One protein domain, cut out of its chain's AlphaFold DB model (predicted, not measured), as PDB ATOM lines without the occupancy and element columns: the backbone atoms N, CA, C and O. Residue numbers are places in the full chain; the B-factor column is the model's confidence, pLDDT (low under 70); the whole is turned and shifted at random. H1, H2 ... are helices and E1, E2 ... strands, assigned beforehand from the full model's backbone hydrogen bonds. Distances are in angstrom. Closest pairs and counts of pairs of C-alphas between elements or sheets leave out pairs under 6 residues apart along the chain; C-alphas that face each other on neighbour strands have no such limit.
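This is residues 2 to 52 of the 205 residues of an uncharacterized protein of Bifidobacterium stellenboschense (UniProt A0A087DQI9). A small two-stranded hairpin, E1 and E2, sits in the middle, with the longest helix, H2, packed over one of its faces. The short helix H3 continues from the end of E2 and lies on the side away from H2, while the short helix H1 lies beyond the E2 edge, and residues 7 to 15 lead from it past E2 to H2. The printed part has 51 residues with three named helices and two named strands, in the order H1, H2, E1, E2, H3; the sheet order is E1 - E2, antiparallel, and the class is mixed, helices and strands. It is compact, with a radius of gyration of the C-alphas of 10.3 A, and rounded, spanning 29 by 23 by 20 A.

Strand E1 is residues 31 to 35, 11.8 A from first to last C-alpha, beginning at C-alpha 31 (12.961, -40.767, 68.170). Strand E2 is residues 41 to 44, 10.6 A long. Helix H2 is residues 16 to 28, 18.6 A long, beginning at C-alpha 16 (1.057, -37.670, 56.460). Helix H3 is residues 45 to 50, 8.7 A long, ending at C-alpha 50 (16.070, -37.103, 80.500). Helix H1 is residues 2 to 6, 6.0 A long.

E1 and E2 form a hairpin of antiparallel neighbours, with 147 degrees between their directions. Within hydrogen-bond range are N 32 and O 43, 2.8 A, and N 41 and O 35, 2.9 A. The C-alphas of Phe 31 and Glu 44 face each other at 4.3 A. The closest C-alphas of H2 and E1 are those of Ala 26 and Thr 32, 5.3 A apart. Those of H2 and E2 are Leu 22 and Tyr 42, 6.9 A apart. H3 follows E2 with 0 residues between them; its closest C-alpha pair with E1 is Thr 45 and Phe 31, 4.8 A. H2 and H3 are apart. H1 is apart from H2 and from E1, and only just apart from E2, closest 8.1 A, and from H3, closest 8.3 A. In H1, H2 and H3 every O i to N i+4 pair is within hydrogen-bond range.

The two C-alphas farthest apart are those of Ala 17 and Lys 52, 30.7 A. The printed part, residues 2 to 52, has no cut. No link is long: H1 to H2, with 9 residues between them, is short, and the links H2 to E1, E1 to E2 and E2 to H3 are tight. The mean pLDDT of the printed part is 92.6, that of H1 is 81, and no printed residue is under 70.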
ATOM      1  N   ALA A   2      13.184 -28.269  67.676       72.62
ATOM      2  CA  ALA A   2      13.671 -27.440  68.785       72.62
ATOM      3  C   ALA A   2      12.562 -26.570  69.417       72.62
ATOM      4  O   ALA A   2      12.478 -26.457  70.634       72.62
ATOM      5  N   ASP A   3      11.639 -26.038  68.607       79.06
ATOM      6  CA  ASP A   3      10.512 -25.234  69.108       79.06
ATOM      7  C   ASP A   3       9.464 -26.034  69.896       79.06
ATOM      8  O   ASP A   3       8.782 -25.478  70.755       79.06
ATOM      9  N   ALA A   4       9.309 -27.333  69.612       79.56
ATOM     10  CA  ALA A   4       8.397 -28.194  70.362       79.56
ATOM     11  C   ALA A   4       8.994 -28.520  71.734       79.56
ATOM     12  O   ALA A   4       8.337 -28.281  72.742       79.56
ATOM     13  N   GLN A   5      10.261 -28.949  71.778       88.56
ATOM     14  CA  GLN A   5      10.985 -29.213  73.028       88.56
ATOM     15  C   GLN A   5      11.058 -27.963  73.915       88.56
ATOM     16  O   GLN A   5      10.686 -28.023  75.082       88.56
ATOM     17  N   ARG A   6      11.426 -26.801  73.350       86.38
ATOM     18  CA  ARG A   6      11.480 -25.525  74.089       86.38
ATOM     19  C   ARG A   6      10.124 -25.114  74.669       86.38
ATOM     20  O   ARG A   6      10.072 -24.497  75.723       86.38
ATOM     21  N   ALA A   7       9.032 -25.469  73.998       88.50
ATOM     22  CA  ALA A   7       7.672 -25.238  74.480       88.50
ATOM     23  C   ALA A   7       7.143 -26.370  75.384       88.50
ATOM     24  O   ALA A   7       5.945 -26.421  75.659       88.50
ATOM     25  N   GLY A   8       7.997 -27.317  75.788       93.69
ATOM     26  CA  GLY A   8       7.611 -28.467  76.595       93.69
ATOM     27  C   GLY A   8       6.552 -29.341  75.921       93.69
ATOM     28  O   GLY A   8       5.585 -29.721  76.575       93.69
ATOM     29  N   ARG A   9       6.683 -29.591  74.611       95.62
ATOM     30  CA  ARG A   9       5.774 -30.388  73.769       95.62
ATOM     31  C   ARG A   9       6.515 -31.510  73.040       95.62
ATOM     32  O   ARG A   9       7.716 -31.446  72.789       95.62
ATOM     33  N   CYS A  10       5.753 -32.518  72.642       96.56
ATOM     34  CA  CYS A  10       6.146 -33.560  71.708       96.56
ATOM     35  C   CYS A  10       5.952 -33.093  70.259       96.56
ATOM     36  O   CYS A  10       5.242 -32.130  69.960       96.56
ATOM     37  N   ALA A  11       6.560 -33.816  69.332       95.56
ATOM     38  CA  ALA A  11       6.376 -33.626  67.908       95.56
ATOM     39  C   ALA A  11       5.225 -34.463  67.362       95.56
ATOM     40  O   ALA A  11       5.085 -35.649  67.661       95.56
ATOM     41  N   TYR A  12       4.443 -33.835  66.497       94.94
ATOM     42  CA  TYR A  12       3.462 -34.472  65.635       94.94
ATOM     43  C   TYR A  12       3.307 -33.617  64.380       94.94
ATOM     44  O   TYR A  12       3.637 -32.428  64.394       94.94
ATOM     45  N   SER A  13       2.775 -34.200  63.314       91.50
ATOM     46  CA  SER A  13       2.304 -33.441  62.163       91.50
ATOM     47  C   SER A  13       0.913 -33.899  61.742       91.50
ATOM     48  O   SER A  13       0.524 -35.049  61.947       91.50
ATOM     49  N   ARG A  14       0.153 -32.970  61.154       89.25
ATOM     50  CA  ARG A  14      -1.099 -33.268  60.439       89.25
ATOM     51  C   ARG A  14      -0.839 -33.682  58.986       89.25
ATOM     52  O   ARG A  14      -1.743 -34.198  58.343       89.25
ATOM     53  N   ASN A  15       0.374 -33.457  58.475       93.25
ATOM     54  CA  ASN A  15       0.802 -33.905  57.158       93.25
ATOM     55  C   ASN A  15       1.313 -35.351  57.245       93.25
ATOM     56  O   ASN A  15       2.247 -35.649  57.993       93.25
ATOM     57  N   GLU A  16       0.728 -36.243  56.449       91.25
ATOM     58  CA  GLU A  16       1.057 -37.670  56.460       91.25
ATOM     59  C   GLU A  16       2.521 -37.950  56.083       91.25
ATOM     60  O   GLU A  16       3.139 -38.853  56.650       91.25
ATOM     61  N   ALA A  17       3.117 -37.153  55.189       93.31
ATOM     62  CA  ALA A  17       4.517 -37.309  54.795       93.31
ATOM     63  C   ALA A  17       5.474 -36.983  55.954       93.31
ATOM     64  O   ALA A  17       6.421 -37.732  56.216       93.31
ATOM     65  N   GLU A  18       5.197 -35.908  56.694       92.94
ATOM     66  CA  GLU A  18       5.959 -35.523  57.887       92.94
ATOM     67  C   GLU A  18       5.744 -36.527  59.028       92.94
ATOM     68  O   GLU A  18       6.697 -36.956  59.682       92.94
ATOM     69  N   GLN A  19       4.508 -36.991  59.214       92.94
ATOM     70  CA  GLN A  19       4.175 -38.019  60.197       92.94
ATOM     71  C   GLN A  19       4.830 -39.372  59.854       92.94
ATOM     72  O   GLN A  19       5.242 -40.128  60.739       92.94
ATOM     73  N   ALA A  20       4.967 -39.706  58.568       92.88
ATOM     74  CA  ALA A  20       5.733 -40.860  58.101       92.88
ATOM     75  C   ALA A  20       7.242 -40.681  58.333       92.88
ATOM     76  O   ALA A  20       7.913 -41.642  58.708       92.88
ATOM     77  N   ALA A  21       7.777 -39.467  58.173       93.44
ATOM     78  CA  ALA A  21       9.170 -39.170  58.494       93.44
ATOM     79  C   ALA A  21       9.467 -39.366  59.990       93.44
ATOM     80  O   ALA A  21      10.435 -40.048  60.325       93.44
ATOM     81  N   LEU A  22       8.601 -38.871  60.884       94.00
ATOM     82  CA  LEU A  22       8.715 -39.108  62.331       94.00
ATOM     83  C   LEU A  22       8.678 -40.606  62.668       94.00
ATOM     84  O   LEU A  22       9.538 -41.095  63.400       94.00
ATOM     85  N   ARG A  23       7.753 -41.362  62.059       94.38
ATOM     86  CA  ARG A  23       7.696 -42.828  62.198       94.38
ATOM     87  C   ARG A  23       8.989 -43.516  61.762       94.38
ATOM     88  O   ARG A  23       9.435 -44.432  62.445       94.38
ATOM     89  N   ARG A  24       9.595 -43.103  60.642       94.38
ATOM     90  CA  ARG A  24      10.869 -43.675  60.165       94.38
ATOM     91  C   ARG A  24      12.011 -43.394  61.135       94.38
ATOM     92  O   ARG A  24      12.728 -44.321  61.486       94.38
ATOM     93  N   ARG A  25      12.134 -42.157  61.621       93.38
ATOM     94  CA  ARG A  25      13.160 -41.794  62.616       93.38
ATOM     95  C   ARG A  25      12.977 -42.547  63.931       93.38
ATOM     96  O   ARG A  25      13.958 -42.937  64.548       93.38
ATOM     97  N   ALA A  26      11.730 -42.830  64.311       94.00
ATOM     98  CA  ALA A  26      11.456 -43.642  65.488       94.00
ATOM     99  C   ALA A  26      11.903 -45.105  65.339       94.00
ATOM    100  O   ALA A  26      12.358 -45.708  66.302       94.00
ATOM    101  N   LYS A  27      11.835 -45.674  64.127       93.19
ATOM    102  CA  LYS A  27      12.347 -47.029  63.854       93.19
ATOM    103  C   LYS A  27      13.872 -47.126  63.943       93.19
ATOM    104  O   LYS A  27      14.378 -48.194  64.257       93.19
ATOM    105  N   VAL A  28      14.582 -46.039  63.638       92.94
ATOM    106  CA  VAL A  28      16.056 -45.980  63.669       92.94
ATOM    107  C   VAL A  28      16.589 -45.656  65.075       92.94
ATOM    108  O   VAL A  28      17.752 -45.909  65.358       92.94
ATOM    109  N   GLY A  29      15.734 -45.167  65.981       91.19
ATOM    110  CA  GLY A  29      16.067 -44.927  67.390       91.19
ATOM    111  C   GLY A  29      16.342 -43.464  67.747       91.19
ATOM    112  O   GLY A  29      16.330 -43.122  68.928       91.19
ATOM    113  N   ASP A  30      16.477 -42.575  66.757       90.50
ATOM    114  CA  ASP A  30      16.589 -41.121  66.970       90.50
ATOM    115  C   ASP A  30      15.395 -40.563  67.766       90.50
ATOM    116  O   ASP A  30      15.511 -39.594  68.518       90.50
ATOM    117  N   PHE A  31      14.221 -41.168  67.562       94.69
ATOM    118  CA  PHE A  31      12.961 -40.767  68.170       94.69
ATOM    119  C   PHE A  31      12.308 -41.925  68.909       94.69
ATOM    120  O   PHE A  31      12.375 -43.081  68.505       94.69
ATOM    121  N   THR A  32      11.569 -41.586  69.951       95.50
ATOM    122  CA  THR A  32      10.675 -42.498  70.647       95.50
ATOM    123  C   THR A  32       9.238 -42.122  70.310       95.50
ATOM    124  O   THR A  32       8.878 -40.943  70.310       95.50
ATOM    125  N   ARG A  33       8.395 -43.117  70.007       95.69
ATOM    126  CA  ARG A  33       6.942 -42.921  69.909       95.69
ATOM    127  C   ARG A  33       6.377 -42.875  71.325       95.69
ATOM    128  O   ARG A  33       6.174 -43.913  71.940       95.69
ATOM    129  N   VAL A  34       6.159 -41.669  71.838       95.50
ATOM    130  CA  VAL A  34       5.812 -41.434  73.251       95.50
ATOM    131  C   VAL A  34       4.321 -41.557  73.540       95.50
ATOM    132  O   VAL A  34       3.932 -41.773  74.679       95.50
ATOM    133  N   TYR A  35       3.485 -41.426  72.510       95.25
ATOM    134  CA  TYR A  35       2.043 -41.615  72.610       95.25
ATOM    135  C   TYR A  35       1.512 -42.199  71.295       95.25
ATOM    136  O   TYR A  35       1.678 -41.575  70.238       95.25
ATOM    137  N   PRO A  36       0.896 -43.391  71.307       91.50
ATOM    138  CA  PRO A  36       0.476 -44.061  70.085       91.50
ATOM    139  C   PRO A  36      -0.946 -43.711  69.623       91.50
ATOM    140  O   PRO A  36      -1.355 -44.224  68.583       91.50
ATOM    141  N   GLY A  37      -1.668 -42.836  70.332       89.25
ATOM    142  CA  GLY A  37      -3.016 -42.403  69.952       89.25
ATOM    143  C   GLY A  37      -3.050 -41.464  68.738       89.25
ATOM    144  O   GLY A  37      -2.138 -41.462  67.903       89.25
ATOM    145  N   ILE A  38      -4.122 -40.673  68.623       86.62
ATOM    146  CA  ILE A  38      -4.364 -39.769  67.486       86.62
ATOM    147  C   ILE A  38      -4.261 -38.304  67.942       86.62
ATOM    148  O   ILE A  38      -5.067 -37.889  68.774       86.62
ATOM    149  N   PRO A  39      -3.344 -37.497  67.376       91.50
ATOM    150  CA  PRO A  39      -2.223 -37.922  66.537       91.50
ATOM    151  C   PRO A  39      -1.181 -38.693  67.358       91.50
ATOM    152  O   PRO A  39      -1.064 -38.510  68.569       91.50
ATOM    153  N   SER A  40      -0.387 -39.533  66.690       94.00
ATOM    154  CA  SER A  40       0.749 -40.173  67.358       94.00
ATOM    155  C   SER A  40       1.837 -39.145  67.604       94.00
ATOM    156  O   SER A  40       2.150 -38.353  66.712       94.00
ATOM    157  N   LEU A  41       2.415 -39.185  68.799       96.25
ATOM    158  CA  LEU A  41       3.406 -38.218  69.239       96.25
ATOM    159  C   LEU A  41       4.783 -38.858  69.327       96.25
ATOM    160  O   LEU A  41       4.927 -40.030  69.688       96.25
ATOM    161  N   TYR A  42       5.793 -38.049  69.043       96.62
ATOM    162  CA  TYR A  42       7.189 -38.448  69.043       96.62
ATOM    163  C   TYR A  42       8.024 -37.445  69.823       96.62
ATOM    164  O   TYR A  42       7.744 -36.248  69.817       96.62
ATOM    165  N   ALA A  43       9.083 -37.916  70.458       96.81
ATOM    166  CA  ALA A  43      10.103 -37.065  71.049       96.81
ATOM    167  C   ALA A  43      11.475 -37.632  70.705       96.81
ATOM    168  O   ALA A  43      11.604 -38.829  70.455       96.81
ATOM    169  N   GLU A  44      12.486 -36.775  70.654       95.81
ATOM    170  CA  GLU A  44      13.868 -37.231  70.522       95.81
ATOM    171  C   GLU A  44      14.221 -38.113  71.723       95.81
ATOM    172  O   GLU A  44      13.914 -37.759  72.863       95.81
ATOM    173  N   THR A  45      14.838 -39.265  71.466       95.38
ATOM    174  CA  THR A  45      15.006 -40.321  72.473       95.38
ATOM    175  C   THR A  45      15.819 -39.857  73.682       95.38
ATOM    176  O   THR A  45      15.385 -40.050  74.816       95.38
ATOM    177  N   MET A  46      16.957 -39.189  73.464       94.94
ATOM    178  CA  MET A  46      17.812 -38.729  74.566       94.94
ATOM    179  C   MET A  46      17.121 -37.661  75.416       94.94
ATOM    180  O   MET A  46      17.097 -37.766  76.641       94.94
ATOM    181  N   TYR A  47      16.480 -36.688  74.764       95.81
ATOM    182  CA  TYR A  47      15.682 -35.668  75.438       95.81
ATOM    183  C   TYR A  47      14.567 -36.290  76.285       95.81
ATOM    184  O   TYR A  47      14.437 -35.991  77.469       95.81
ATOM    185  N   TRP A  48      13.780 -37.194  75.695       96.88
ATOM    186  CA  TRP A  48      12.657 -37.832  76.375       96.88
ATOM    187  C   TRP A  48      13.096 -38.641  77.597       96.88
ATOM    188  O   TRP A  48      12.457 -38.585  78.651       96.88
ATOM    189  N   ASN A  49      14.210 -39.363  77.466       95.88
ATOM    190  CA  ASN A  49      14.774 -40.163  78.545       95.88
ATOM    191  C   ASN A  49      15.259 -39.303  79.718       95.88
ATOM    192  O   ASN A  49      15.150 -39.751  80.856       95.88
ATOM    193  N   GLY A  50      15.696 -38.066  79.461       96.38
ATOM    194  CA  GLY A  50      16.070 -37.103  80.500       96.38
ATOM    195  C   GLY A  50      14.895 -36.501  81.281       96.38
ATOM    196  O   GLY A  50      15.106 -35.983  82.374       96.38
ATOM    197  N   LEU A  51      13.665 -36.579  80.761       96.81
ATOM    198  CA  LEU A  51      12.482 -36.036  81.435       96.81
ATOM    199  C   LEU A  51      12.006 -36.931  82.583       96.81
ATOM    200  O   LEU A  51      11.916 -38.157  82.444       96.81
ATOM    201  N   LYS A  52      11.580 -36.300  83.679       97.19
ATOM    202  CA  LYS A  52      10.863 -36.948  84.783       97.19
ATOM    203  C   LYS A  52       9.454 -37.370  84.340       97.19
ATOM    204  O   LYS A  52       8.875 -36.756  83.440       97.19
TER     205      LYS A  52